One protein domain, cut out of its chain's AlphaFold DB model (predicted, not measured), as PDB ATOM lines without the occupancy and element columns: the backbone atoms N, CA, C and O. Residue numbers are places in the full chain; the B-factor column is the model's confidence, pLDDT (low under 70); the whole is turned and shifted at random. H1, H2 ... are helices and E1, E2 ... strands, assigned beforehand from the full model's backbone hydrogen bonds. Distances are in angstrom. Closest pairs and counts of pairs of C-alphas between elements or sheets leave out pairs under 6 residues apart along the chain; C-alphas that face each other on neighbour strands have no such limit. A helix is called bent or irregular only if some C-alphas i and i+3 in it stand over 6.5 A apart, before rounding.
ATOM      1  N   LEU A   3     -50.743  17.835  38.543       89.44
ATOM      2  CA  LEU A   3     -51.059  19.257  38.680       89.44
ATOM      3  C   LEU A   3     -50.451  20.020  37.512       89.44
ATOM      4  O   LEU A   3     -49.246  19.936  37.305       89.44
ATOM      5  N   MET A   4     -51.273  20.766  36.780       89.75
ATOM      6  CA  MET A   4     -50.846  21.560  35.634       89.75
ATOM      7  C   MET A   4     -50.679  23.033  36.003       89.75
ATOM      8  O   MET A   4     -51.498  23.621  36.721       89.75
ATOM      9  N   ASN A   5     -49.625  23.629  35.461       87.56
ATOM     10  CA  ASN A   5     -49.368  25.051  35.493       87.56
ATOM     11  C   ASN A   5     -50.173  25.765  34.397       87.56
ATOM     12  O   ASN A   5     -49.984  25.512  33.209       87.56
ATOM     13  N   HIS A   6     -51.048  26.693  34.779       81.19
ATOM     14  CA  HIS A   6     -51.943  27.377  33.838       81.19
ATOM     15  C   HIS A   6     -51.250  28.408  32.938       81.19
ATOM     16  O   HIS A   6     -51.826  28.822  31.937       81.19
ATOM     17  N   LYS A   7     -50.041  28.861  33.288       79.38
ATOM     18  CA  LYS A   7     -49.304  29.845  32.480       79.38
ATOM     19  C   LYS A   7     -48.536  29.184  31.355       79.38
ATOM     20  O   LYS A   7     -48.417  29.743  30.267       79.38
ATOM     21  N   ASN A   8     -47.952  28.032  31.654       78.38
ATOM     22  CA  ASN A   8     -46.904  27.467  30.825       78.38
ATOM     23  C   ASN A   8     -47.194  26.015  30.396       78.38
ATOM     24  O   ASN A   8     -46.509  25.516  29.512       78.38
ATOM     25  N   GLY A   9     -48.210  25.366  30.969       83.00
ATOM     26  CA  GLY A   9     -48.646  24.025  30.589       83.00
ATOM     27  C   GLY A   9     -47.884  22.883  31.239       83.00
ATOM     28  O   GLY A   9     -48.297  21.744  31.056       83.00
ATOM     29  N   ASP A  10     -46.821  23.147  32.002       87.75
ATOM     30  CA  ASP A  10     -46.041  22.097  32.661       87.75
ATOM     31  C   ASP A  10     -46.899  21.316  33.651       87.75
ATOM     32  O   ASP A  10     -47.811  21.862  34.274       87.75
ATOM     33  N   VAL A  11     -46.584  20.035  33.827       90.62
ATOM     34  CA  VAL A  11     -47.341  19.138  34.693       90.62
ATOM     35  C   VAL A  11     -46.429  18.465  35.702       90.62
ATOM     36  O   VAL A  11     -45.438  17.832  35.357       90.62
ATOM     37  N   ILE A  12     -46.808  18.544  36.971       90.81
ATOM     38  CA  ILE A  12     -46.172  17.812  38.057       90.81
ATOM     39  C   ILE A  12     -46.966  16.527  38.317       90.81
ATOM     40  O   ILE A  12     -48.116  16.579  38.754       90.81
ATOM     41  N   GLU A  13     -46.351  15.364  38.090       91.88
ATOM     42  CA  GLU A  13     -46.824  14.077  38.608       91.88
ATOM     43  C   GLU A  13     -46.409  13.947  40.070       91.88
ATOM     44  O   GLU A  13     -45.233  14.018  40.415       91.88
ATOM     45  N   VAL A  14     -47.384  13.668  40.923       88.38
ATOM     46  CA  VAL A  14     -47.196  13.383  42.342       88.38
ATOM     47  C   VAL A  14     -47.620  11.951  42.611       88.38
ATOM     48  O   VAL A  14     -48.802  11.595  42.485       88.38
ATOM     49  N   ARG A  15     -46.662  11.129  43.035       88.31
ATOM     50  CA  ARG A  15     -46.934   9.820  43.633       88.31
ATOM     51  C   ARG A  15     -47.024   9.987  45.135       88.31
ATOM     52  O   ARG A  15     -46.090  10.483  45.757       88.31
ATOM     53  N   MET A  16     -48.143   9.558  45.699       85.00
ATOM     54  CA  MET A  16     -48.419   9.641  47.129       85.00
ATOM     55  C   MET A  16     -48.329   8.255  47.757       85.00
ATOM     56  O   MET A  16     -48.631   7.253  47.101       85.00
ATOM     57  N   ASP A  17     -47.942   8.203  49.023       82.50
ATOM     58  CA  ASP A  17     -48.152   7.024  49.847       82.50
ATOM     59  C   ASP A  17     -49.636   6.944  50.249       82.50
ATOM     60  O   ASP A  17     -50.261   7.926  50.662       82.50
ATOM     61  N   LYS A  18     -50.229   5.761  50.064       77.19
ATOM     62  CA  LYS A  18     -51.654   5.516  50.303       77.19
ATOM     63  C   LYS A  18     -52.012   5.521  51.793       77.19
ATOM     64  O   LYS A  18     -53.171   5.769  52.106       77.19
ATOM     65  N   LYS A  19     -51.061   5.241  52.693       79.69
ATOM     66  CA  LYS A  19     -51.331   5.089  54.134       79.69
ATOM     67  C   LYS A  19     -51.420   6.428  54.863       79.69
ATOM     68  O   LYS A  19     -52.333   6.630  55.651       79.69
ATOM     69  N   ASN A  20     -50.491   7.339  54.592       78.50
ATOM     70  CA  ASN A  20     -50.337   8.606  55.320       78.50
ATOM     71  C   ASN A  20     -50.556   9.851  54.438       78.50
ATOM     72  O   ASN A  20     -50.434  10.970  54.929       78.50
ATOM     73  N   LYS A  21     -50.882   9.676  53.147       77.31
ATOM     74  CA  LYS A  21     -51.095  10.763  52.174       77.31
ATOM     75  C   LYS A  21     -49.893  11.723  52.040       77.31
ATOM     76  O   LYS A  21     -50.072  12.876  51.640       77.31
ATOM     77  N   THR A  22     -48.671  11.274  52.340       80.62
ATOM     78  CA  THR A  22     -47.449  12.041  52.047       80.62
ATOM     79  C   THR A  22     -47.046  11.854  50.588       80.62
ATOM     80  O   THR A  22     -47.375  10.837  49.964       80.62
ATOM     81  N   PHE A  23     -46.364  12.836  49.993       79.56
ATOM     82  CA  PHE A  23     -45.774  12.608  48.673       79.56
ATOM     83  C   PHE A  23     -44.512  11.753  48.822       79.56
ATOM     84  O   PHE A  23     -43.800  11.847  49.814       79.56
ATOM     85  N   LYS A  24     -44.299  10.867  47.846       82.25
ATOM     86  CA  LYS A  24     -43.206   9.883  47.782       82.25
ATOM     87  C   LYS A  24     -42.234  10.187  46.646       82.25
ATOM     88  O   LYS A  24     -41.045   9.879  46.715       82.25
ATOM     89  N   LYS A  25     -42.774  10.693  45.536       86.50
ATOM     90  CA  LYS A  25     -42.014  11.036  44.336       86.50
ATOM     91  C   LYS A  25     -42.753  12.104  43.550       86.50
ATOM     92  O   LYS A  25     -43.968  12.004  43.373       86.50
ATOM     93  N   ILE A  26     -41.992  13.061  43.047       87.88
ATOM     94  CA  ILE A  26     -42.436  14.088  42.120       87.88
ATOM     95  C   ILE A  26     -41.694  13.906  40.798       87.88
ATOM     96  O   ILE A  26     -40.506  13.576  40.787       87.88
ATOM     97  N   ARG A  27     -42.421  14.074  39.691       90.88
ATOM     98  CA  ARG A  27     -41.857  14.145  38.342       90.88
ATOM     99  C   ARG A  27     -42.393  15.366  37.619       90.88
ATOM    100  O   ARG A  27     -43.595  15.616  37.673       90.88
ATOM    101  N   LEU A  28     -41.525  16.085  36.924       90.38
ATOM    102  CA  LEU A  28     -41.884  17.224  36.097       90.38
ATOM    103  C   LEU A  28     -41.972  16.803  34.629       90.38
ATOM    104  O   LEU A  28     -40.987  16.376  34.033       90.38
ATOM    105  N   TYR A  29     -43.153  16.964  34.049       89.69
ATOM    106  CA  TYR A  29     -43.379  16.895  32.614       89.69
ATOM    107  C   TYR A  29     -43.431  18.316  32.078       89.69
ATOM    108  O   TYR A  29     -44.207  19.145  32.562       89.69
ATOM    109  N   ARG A  30     -42.606  18.604  31.079       86.06
ATOM    110  CA  ARG A  30     -42.587  19.905  30.417       86.06
ATOM    111  C   ARG A  30     -43.336  19.810  29.111       86.06
ATOM    112  O   ARG A  30     -43.280  18.785  28.433       86.06
ATOM    113  N   GLN A  31     -44.025  20.892  28.785       81.19
ATOM    114  CA  GLN A  31     -44.632  21.036  27.476       81.19
ATOM    115  C   GLN A  31     -43.661  21.763  26.543       81.19
ATOM    116  O   GLN A  31     -43.128  22.824  26.893       81.19
ATOM    117  N   ASP A  32     -43.415  21.190  25.368       73.25
ATOM    118  CA  ASP A  32     -42.669  21.855  24.303       73.25
ATOM    119  C   ASP A  32     -43.519  22.944  23.617       73.25
ATOM    120  O   ASP A  32     -44.733  23.055  23.811       73.25
ATOM    121  N   GLY A  33     -42.896  23.765  22.771       63.50
ATOM    122  CA  GLY A  33     -43.602  24.781  21.991       63.50
ATOM    123  C   GLY A  33     -44.529  24.251  20.885       63.50
ATOM    124  O   GLY A  33     -44.992  25.044  20.064       63.50
ATOM    125  N   LEU A  34     -44.719  22.934  20.769       67.50
ATOM    126  CA  LEU A  34     -45.682  22.277  19.880       67.50
ATOM    127  C   LEU A  34     -46.866  21.680  20.653       67.50
ATOM    128  O   LEU A  34     -47.847  21.283  20.026       67.50
ATOM    129  N   GLY A  35     -46.823  21.707  21.984       72.25
ATOM    130  CA  GLY A  35     -47.858  21.178  22.860       72.25
ATOM    131  C   GLY A  35     -47.600  19.743  23.321       72.25
ATOM    132  O   GLY A  35     -48.411  19.221  24.083       72.25
ATOM    133  N   ASN A  36     -46.496  19.117  22.903       80.00
ATOM    134  CA  ASN A  36     -46.143  17.765  23.320       80.00
ATOM    135  C   ASN A  36     -45.512  17.778  24.706       80.00
ATOM    136  O   ASN A  36     -44.783  18.703  25.073       80.00
ATOM    137  N   TYR A  37     -45.739  16.699  25.446       85.75
ATOM    138  CA  TYR A  37     -45.171  16.518  26.769       85.75
ATOM    139  C   TYR A  37     -43.973  15.577  26.752       85.75
ATOM    140  O   TYR A  37     -44.012  14.508  26.149       85.75
ATOM    141  N   TYR A  38     -42.932  15.952  27.487       85.69
ATOM    142  CA  TYR A  38     -41.793  15.088  27.774       85.69
ATOM    143  C   TYR A  38     -41.434  15.152  29.257       85.69
ATOM    144  O   TYR A  38     -41.663  16.157  29.933       85.69
ATOM    145  N   LEU A  39     -40.891  14.052  29.780       87.88
ATOM    146  CA  LEU A  39     -40.351  14.007  31.134       87.88
ATOM    147  C   LEU A  39     -39.031  14.784  31.160       87.88
ATOM    148  O   LEU A  39     -38.134  14.480  30.375       87.88
ATOM    149  N   ASP A  40     -38.906  15.759  32.057       84.31
ATOM    150  CA  ASP A  40     -37.640  16.461  32.257       84.31
ATOM    151  C   ASP A  40     -36.585  15.458  32.782       84.31
ATOM    152  O   ASP A  40     -36.850  14.778  33.781       84.31
ATOM    153  N   PRO A  41     -35.408  15.327  32.137       79.81
ATOM    154  CA  PRO A  41     -34.349  14.408  32.564       79.81
ATOM    155  C   PRO A  41     -33.864  14.641  34.000       79.81
ATOM    156  O   PRO A  41     -33.489  13.695  34.690       79.81
ATOM    157  N   HIS A  42     -33.911  15.891  34.464       81.50
ATOM    158  CA  HIS A  42     -33.606  16.285  35.843       81.50
ATOM    159  C   HIS A  42     -34.883  16.524  36.663       81.50
ATOM    160  O   HIS A  42     -34.837  16.920  37.823       81.50
ATOM    161  N   GLY A  43     -36.031  16.205  36.066       81.94
ATOM    162  CA  GLY A  43     -37.386  16.415  36.541       81.94
ATOM    163  C   GLY A  43     -37.830  15.563  37.720       81.94
ATOM    164  O   GLY A  43     -39.008  15.608  38.064       81.94
ATOM    165  N   GLU A  44     -36.968  14.730  38.298       86.94
ATOM    166  CA  GLU A  44     -37.364  13.774  39.328       86.94
ATOM    167  C   GLU A  44     -36.831  14.158  40.706       86.94
ATOM    168  O   GLU A  44     -35.627  14.260  40.923       86.94
ATOM    169  N   PHE A  45     -37.731  14.243  41.683       84.25
ATOM    170  CA  PHE A  45     -37.367  14.413  43.085       84.25
ATOM    171  C   PHE A  45     -38.072  13.372  43.947       84.25
ATOM    172  O   PHE A  45     -39.263  13.087  43.787       84.25
ATOM    173  N   LYS A  46     -37.316  12.763  44.860       81.94
ATOM    174  CA  LYS A  46     -37.833  11.816  45.847       81.94
ATOM    175  C   LYS A  46     -37.736  12.471  47.212       81.94
ATOM    176  O   LYS A  46     -36.649  12.778  47.681       81.94
ATOM    177  N   ASP A  47     -38.879  12.628  47.845       68.19
ATOM    178  CA  ASP A  47     -39.015  13.060  49.229       68.19
ATOM    179  C   ASP A  47     -40.219  12.312  49.793       68.19
ATOM    180  O   ASP A  47     -41.114  11.931  49.038       68.19
ATOM    181  N   GLN A  48     -40.151  11.958  51.072       62.16
ATOM    182  CA  GLN A  48     -41.001  10.939  51.694       62.16
ATOM    183  C   GLN A  48     -41.722  11.423  52.953       62.16
ATOM    184  O   GLN A  48     -42.515  10.666  53.514       62.16
ATOM    185  N   LYS A  49     -41.455  12.645  53.431       70.69
ATOM    186  CA  LYS A  49     -41.879  13.048  54.783       70.69
ATOM    187  C   LYS A  49     -42.980  14.106  54.824       70.69
ATOM    188  O   LYS A  49     -43.672  14.199  55.832       70.69
ATOM    189  N   SER A  50     -43.187  14.856  53.749       78.50
ATOM    190  CA  SER A  50     -44.090  16.010  53.769       78.50
ATOM    191  C   SER A  50     -45.511  15.666  53.275       78.50
ATOM    192  O   SER A  50     -45.674  14.864  52.346       78.50
ATOM    193  N   PRO A  51     -46.569  16.264  53.861       82.81
ATOM    194  CA  PRO A  51     -47.944  16.114  53.377       82.81
ATOM    195  C   PRO A  51     -48.073  16.535  51.908       82.81
ATOM    196  O   PRO A  51     -47.485  17.539  51.507       82.81
ATOM    197  N   ALA A  52     -48.869  15.822  51.105       78.94
ATOM    198  CA  ALA A  52     -49.077  16.132  49.685       78.94
ATOM    199  C   ALA A  52     -50.077  17.287  49.448       78.94
ATOM    200  O   ALA A  52     -51.021  17.154  48.666       78.94
ATOM    201  N   THR A  53     -49.891  18.418  50.135       83.81
ATOM    202  CA  THR A  53     -50.624  19.665  49.854       83.81
ATOM    203  C   THR A  53     -50.069  20.339  48.603       83.81
ATOM    204  O   THR A  53     -48.942  20.069  48.184       83.81
ATOM    205  N   LYS A  54     -50.858  21.222  47.984       82.56
ATOM    206  CA  LYS A  54     -50.457  21.940  46.768       82.56
ATOM    207  C   LYS A  54     -49.170  22.738  46.993       82.56
ATOM    208  O   LYS A  54     -48.265  22.683  46.168       82.56
ATOM    209  N   GLU A  55     -49.083  23.429  48.119       85.31
ATOM    210  CA  GLU A  55     -47.960  24.273  48.513       85.31
ATOM    211  C   GLU A  55     -46.695  23.427  48.654       85.31
ATOM    212  O   GLU A  55     -45.679  23.733  48.036       85.31
ATOM    213  N   ASN A  56     -46.786  22.295  49.358       85.62
ATOM    214  CA  ASN A  56     -45.658  21.386  49.547       85.62
ATOM    215  C   ASN A  56     -45.212  20.724  48.238       85.62
ATOM    216  O   ASN A  56     -44.019  20.530  48.026       85.62
ATOM    217  N   ILE A  57     -46.154  20.385  47.351       84.25
ATOM    218  CA  ILE A  57     -45.838  19.827  46.030       84.25
ATOM    219  C   ILE A  57     -45.067  20.847  45.193       84.25
ATOM    220  O   ILE A  57     -44.086  20.490  44.549       84.25
ATOM    221  N   VAL A  58     -45.503  22.107  45.194       84.38
ATOM    222  CA  VAL A  58     -44.843  23.179  44.441       84.38
ATOM    223  C   VAL A  58     -43.477  23.493  45.043       84.38
ATOM    224  O   VAL A  58     -42.515  23.646  44.300       84.38
ATOM    225  N   GLU A  59     -43.364  23.521  46.369       86.19
ATOM    226  CA  GLU A  59     -42.096  23.753  47.063       86.19
ATOM    227  C   GLU A  59     -41.087  22.625  46.816       86.19
ATOM    228  O   GLU A  59     -39.913  22.866  46.550       86.19
ATOM    229  N   ALA A  60     -41.540  21.374  46.815       84.06
ATOM    230  CA  ALA A  60     -40.706  20.251  46.403       84.06
ATOM    231  C   ALA A  60     -40.387  20.298  44.897       84.06
ATOM    232  O   ALA A  60     -39.285  19.946  44.490       84.06
ATOM    233  N   GLY A  61     -41.318  20.788  44.077       83.06
ATOM    234  CA  GLY A  61     -41.103  21.065  42.661       83.06
ATOM    235  C   GLY A  61     -40.007  22.106  42.413       83.06
ATOM    236  O   GLY A  61     -39.179  21.902  41.535       83.06
ATOM    237  N   LYS A  62     -39.899  23.163  43.224       84.88
ATOM    238  CA  LYS A  62     -38.784  24.128  43.132       84.88
ATOM    239  C   LYS A  62     -37.412  23.468  43.233       84.88
ATOM    240  O   LYS A  62     -36.481  23.904  42.572       84.88
ATOM    241  N   LYS A  63     -37.291  22.386  44.010       82.62
ATOM    242  CA  LYS A  63     -36.043  21.609  44.128       82.62
ATOM    243  C   LYS A  63     -35.709  20.812  42.864       82.62
ATOM    244  O   LYS A  63     -34.569  20.402  42.694       82.62
ATOM    245  N   VAL A  64     -36.707  20.559  42.017       80.06
ATOM    246  CA  VAL A  64     -36.558  19.918  40.705       80.06
ATOM    247  C   VAL A  64     -36.165  20.947  39.651       80.06
ATOM    248  O   VAL A  64     -35.333  20.674  38.792       80.06
ATOM    249  N   SER A  65     -36.810  22.114  39.666       76.44
ATOM    250  CA  SER A  65     -36.643  23.107  38.616       76.44
ATOM    251  C   SER A  65     -36.987  24.511  39.100       76.44
ATOM    252  O   SER A  65     -38.095  24.756  39.581       76.44
ATOM    253  N   ASP A  66     -36.094  25.462  38.823       71.75
ATOM    254  CA  ASP A  66     -36.300  26.895  39.076       71.75
ATOM    255  C   ASP A  66     -37.498  27.477  38.301       71.75
ATOM    256  O   ASP A  66     -38.005  28.558  38.602       71.75
ATOM    257  N   HIS A  67     -38.002  26.746  37.302       66.81
ATOM    258  CA  HIS A  67     -39.200  27.113  36.549       66.81
ATOM    259  C   HIS A  67     -40.494  27.010  37.367       66.81
ATOM    260  O   HIS A  67     -41.534  27.542  36.963       66.81
ATOM    261  N   ILE A  68     -40.452  26.342  38.517       75.12
ATOM    262  CA  ILE A  68     -41.596  26.154  39.402       75.12
ATOM    263  C   ILE A  68     -41.624  27.324  40.393       75.12
ATOM    264  O   ILE A  68     -41.150  27.223  41.507       75.12
ATOM    265  N   SER A  69     -42.161  28.478  39.999       67.75
ATOM    266  CA  SER A  69     -42.000  29.708  40.797       67.75
ATOM    267  C   SER A  69     -43.042  29.904  41.908       67.75
ATOM    268  O   SER A  69     -42.685  30.068  43.074       67.75
ATOM    269  N   SER A  70     -44.336  29.886  41.574       80.06
ATOM    270  CA  SER A  70     -45.431  30.181  42.516       80.06
ATOM    271  C   SER A  70     -46.514  29.111  42.494       80.06
ATOM    272  O   SER A  70     -46.919  28.658  41.420       80.06
ATOM    273  N   ALA A  71     -47.024  28.751  43.677       80.19
ATOM    274  CA  ALA A  71     -48.124  27.804  43.834       80.19
ATOM    275  C   ALA A  71     -49.415  28.311  43.178       80.19
ATOM    276  O   ALA A  71     -50.187  27.520  42.637       80.19
ATOM    277  N   GLU A  72     -49.594  29.626  43.095       82.19
ATOM    278  CA  GLU A  72     -50.674  30.300  42.363       82.19
ATOM    279  C   GLU A  72     -50.592  30.143  40.838       82.19
ATOM    280  O   GLU A  72     -51.351  30.759  40.098       82.19
ATOM    281  N   ASN A  73     -49.666  29.340  40.319       82.56
ATOM    282  CA  ASN A  73     -49.705  28.949  38.919       82.56
ATOM    283  C   ASN A  73     -50.225  27.519  38.715       82.56
ATOM    284  O   ASN A  73     -50.641  27.186  37.609       82.56
ATOM    285  N   TRP A  74     -50.322  26.706  39.772       84.88
ATOM    286  CA  TRP A  74     -50.603  25.266  39.706       84.88
ATOM    287  C   TRP A  74     -52.018  24.930  40.193       84.88
ATOM    288  O   TRP A  74     -52.214  24.519  41.337       84.88
ATOM    289  N   HIS A  75     -53.036  25.155  39.364       75.38
ATOM    290  CA  HIS A  75     -54.444  25.091  39.802       75.38
ATOM    291  C   HIS A  75     -55.210  23.871  39.315       75.38
ATOM    292  O   HIS A  75     -56.169  23.456  39.965       75.38
ATOM    293  N   HIS A  76     -54.803  23.282  38.193       77.44
ATOM    294  CA  HIS A  76     -55.640  22.306  37.512       77.44
ATOM    295  C   HIS A  76     -55.149  20.896  37.797       77.44
ATOM    296  O   HIS A  76     -54.032  20.525  37.437       77.44
ATOM    297  N   LYS A  77     -56.000  20.095  38.444       86.06
ATOM    298  CA  LYS A  77     -55.815  18.647  38.441       86.06
ATOM    299  C   LYS A  77     -56.100  18.149  37.035       86.06
ATOM    300  O   LYS A  77     -57.196  18.363  36.527       86.06
ATOM    301  N   VAL A  78     -55.121  17.479  36.449       89.69
ATOM    302  CA  VAL A  78     -55.226  16.936  35.097       89.69
ATOM    303  C   VAL A  78     -55.116  15.417  35.105       89.69
ATOM    304  O   VAL A  78     -54.704  14.805  36.098       89.69
ATOM    305  N   ARG A  79     -55.524  14.795  34.004       91.81
ATOM    306  CA  ARG A  79     -55.404  13.359  33.762       91.81
ATOM    307  C   ARG A  79     -54.478  13.132  32.569       91.81
ATOM    308  O   ARG A  79     -54.645  13.824  31.572       91.81
ATOM    309  N   PRO A  80     -53.503  12.217  32.667       93.12
ATOM    310  CA  PRO A  80     -52.645  11.887  31.539       93.12
ATOM    311  C   PRO A  80     -53.436  11.141  30.462       93.12
ATOM    312  O   PRO A  80     -54.244  10.265  30.775       93.12
ATOM    313  N   ILE A  81     -53.148  11.458  29.206       91.94
ATOM    314  CA  ILE A  81     -53.529  10.681  28.032       91.94
ATOM    315  C   ILE A  81     -52.332   9.815  27.652       91.94
ATOM    316  O   ILE A  81     -51.210  10.310  27.509       91.94
ATOM    317  N   PHE A  82     -52.580   8.522  27.476       90.88
ATOM    318  CA  PHE A  82     -51.559   7.551  27.104       90.88
ATOM    319  C   PHE A  82     -51.705   7.140  25.640       90.88
ATOM    320  O   PHE A  82     -52.820   7.007  25.138       90.88
ATOM    321  N   ASN A  83     -50.582   6.908  24.964       89.00
ATOM    322  CA  ASN A  83     -50.576   6.217  23.676       89.00
ATOM    323  C   ASN A  83     -50.647   4.685  23.857       89.00
ATOM    324  O   ASN A  83     -50.657   4.177  24.980       89.00
ATOM    325  N   ALA A  84     -50.649   3.940  22.746       92.06
ATOM    326  CA  ALA A  84     -50.667   2.471  22.754       92.06
ATOM    327  C   ALA A  84     -49.479   1.848  23.521       92.06
ATOM    328  O   ALA A  84     -49.620   0.808  24.162       92.06
ATOM    329  N   GLU A  85     -48.326   2.521  23.533       92.81
ATOM    330  CA  GLU A  85     -47.126   2.115  24.277       92.81
ATOM    331  C   GLU A  85     -47.162   2.515  25.766       92.81
ATOM    332  O   GLU A  85     -46.153   2.402  26.459       92.81
ATOM    333  N   HIS A  86     -48.298   3.008  26.272       86.88
ATOM    334  CA  HIS A  86     -48.464   3.494  27.647       86.88
ATOM    335  C   HIS A  86     -47.527   4.654  28.027       86.88
ATOM    336  O   HIS A  86     -47.229   4.883  29.203       86.88
ATOM    337  N   LYS A  87     -47.091   5.440  27.039       86.50
ATOM    338  CA  LYS A  87     -46.369   6.698  27.249       86.50
ATOM    339  C   LYS A  87     -47.361   7.847  27.330       86.50
ATOM    340  O   LYS A  87     -48.324   7.897  26.565       86.50
ATOM    341  N   ILE A  88     -47.113   8.774  28.254       87.31
ATOM    342  CA  ILE A  88     -47.891  10.009  28.353       87.31
ATOM    343  C   ILE A  88     -47.586  10.851  27.118       87.31
ATOM    344  O   ILE A  88     -46.429  11.186  26.879       87.31
ATOM    345  N   VAL A  89     -48.627  11.176  26.360       86.25
ATOM    346  CA  VAL A  89     -48.534  12.039  25.177       86.25
ATOM    347  C   VAL A  89     -49.186  13.396  25.403       86.25
ATOM    348  O   VAL A  89     -48.798  14.366  24.759       86.25
ATOM    349  N   ASP A  90     -50.149  13.479  26.326       89.12
ATOM    350  CA  ASP A  90     -50.896  14.708  26.599       89.12
ATOM    351  C   ASP A  90     -51.621  14.671  27.961       89.12
ATOM    352  O   ASP A  90     -51.543  13.673  28.683       89.12
ATOM    353  N   PHE A  91     -52.332  15.747  28.315       90.12
ATOM    354  CA  PHE A  91     -53.116  15.886  29.540       90.12
ATOM    355  C   PHE A  91     -54.478  16.563  29.318       90.12
ATOM    356  O   PHE A  91     -54.607  17.517  28.553       90.12
ATOM    357  N   GLU A  92     -55.487  16.125  30.077       89.62
ATOM    358  CA  GLU A  92     -56.835  16.710  30.086       89.62
ATOM    359  C   GLU A  92     -57.232  17.296  31.451       89.62
ATOM    360  O   GLU A  92     -56.950  16.677  32.483       89.62
ATOM    361  N   PRO A  93     -57.957  18.434  31.487       83.06
ATOM    362  CA  PRO A  93     -58.357  19.253  30.338       83.06
ATOM    363  C   PRO A  93     -57.180  20.038  29.739       83.06
ATOM    364  O   PRO A  93     -56.291  20.484  30.465       83.06
TER     365      PRO A  93
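What this domain is: This is residues 3 to 93 of the 160 residues of an uncharacterized protein of Lactobacillus gallinarum DSM 10532 = JCM 2011 (UniProt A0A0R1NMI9). A single six-stranded sheet, strongly twisted and curled like part of a barrel, folds back on itself, with E4, E3 and E2 facing E5 and E6 and short E1 as the hinge. Its two edge strands, E4 and E6, come together at Tyr 37 and Val 89, and the one named helix, H1, covers part of one face, running across E2. The printed part has 91 residues with six named strands and one named helix, in the order E1 E2 E3 E4 H1 E5 E6; it is mostly strand. The sheet's order is E4 - E3 - E2 - E1 - E5 - E6, all antiparallel. The whole is compact, with a radius of gyration of the C-alphas of 12.7 A and spans of 35 by 28 by 24 A.

How they stand to each other: In the sheet, E3, residues 23 to 31, and E2, residues 11 to 16, form a hairpin, with N 13 and O 27 2.8 A apart, within hydrogen-bond range. E4, residues 37 to 45, forms a hairpin with E3, with N 28 and O 43 at 2.8 A; E4 bends by 78 degrees at residue 41. E1, residues 3 to 5, forms a hairpin with E2, with N 12 and O 3 at 2.8 A. These four strands make a meander, each strand the antiparallel neighbour of the one before. E5, residues 74 to 82, bends by 57 degrees at residue 77 and its pairing is staggered: residues 74 to 77 pair with E1, with N 4 and O 76 at 2.8 A, and residues 79 to 82 with E6, residues 88 to 92, with N 81 and O 90 at 2.8 A. E5 and E6 form a hairpin. The leaves of this folded sheet, one sheet bent back on itself, have 23 pairs of C-alphas within 11 A. The closest C-alphas of E4 and E6, those of Tyr 37 and Val 89, are 5.8 A apart, while E3 and E5 are apart. H1, residues 54 to 62, is on the sheet at a height over the sheet of 7.5 A. It lies over E2 and runs across the strands, at 67 degrees to E2 on the local plane. Its closest C-alpha pair with E3 is Gly 61 and Ile 26, 7.1 A apart. In H1 every O i to N i+4 pair is within hydrogen-bond range.

Where its parts are: E1 begins at C-alpha 3, (-51.059, 19.257, 38.680). E3 measures 22.8 A, E5 21.8 A, E4 18.2 A, E2 15.7 A and H1 12.4 A from first to last C-alpha. H1 begins at C-alpha 54, (-50.457, 21.940, 46.768), and E6 ends at C-alpha 92, (-56.835, 16.710, 30.086).

The domain as a whole: The two C-alphas farthest apart, those of Lys 19 and Leu 34, are 38.7 A apart. The printed part has no cut, and the link from H1 to E5, of 11 residues, is long. The mean pLDDT of the printed part is 82.9; residues 33 to 34, 47 to 48, 67 and 69 are under 70.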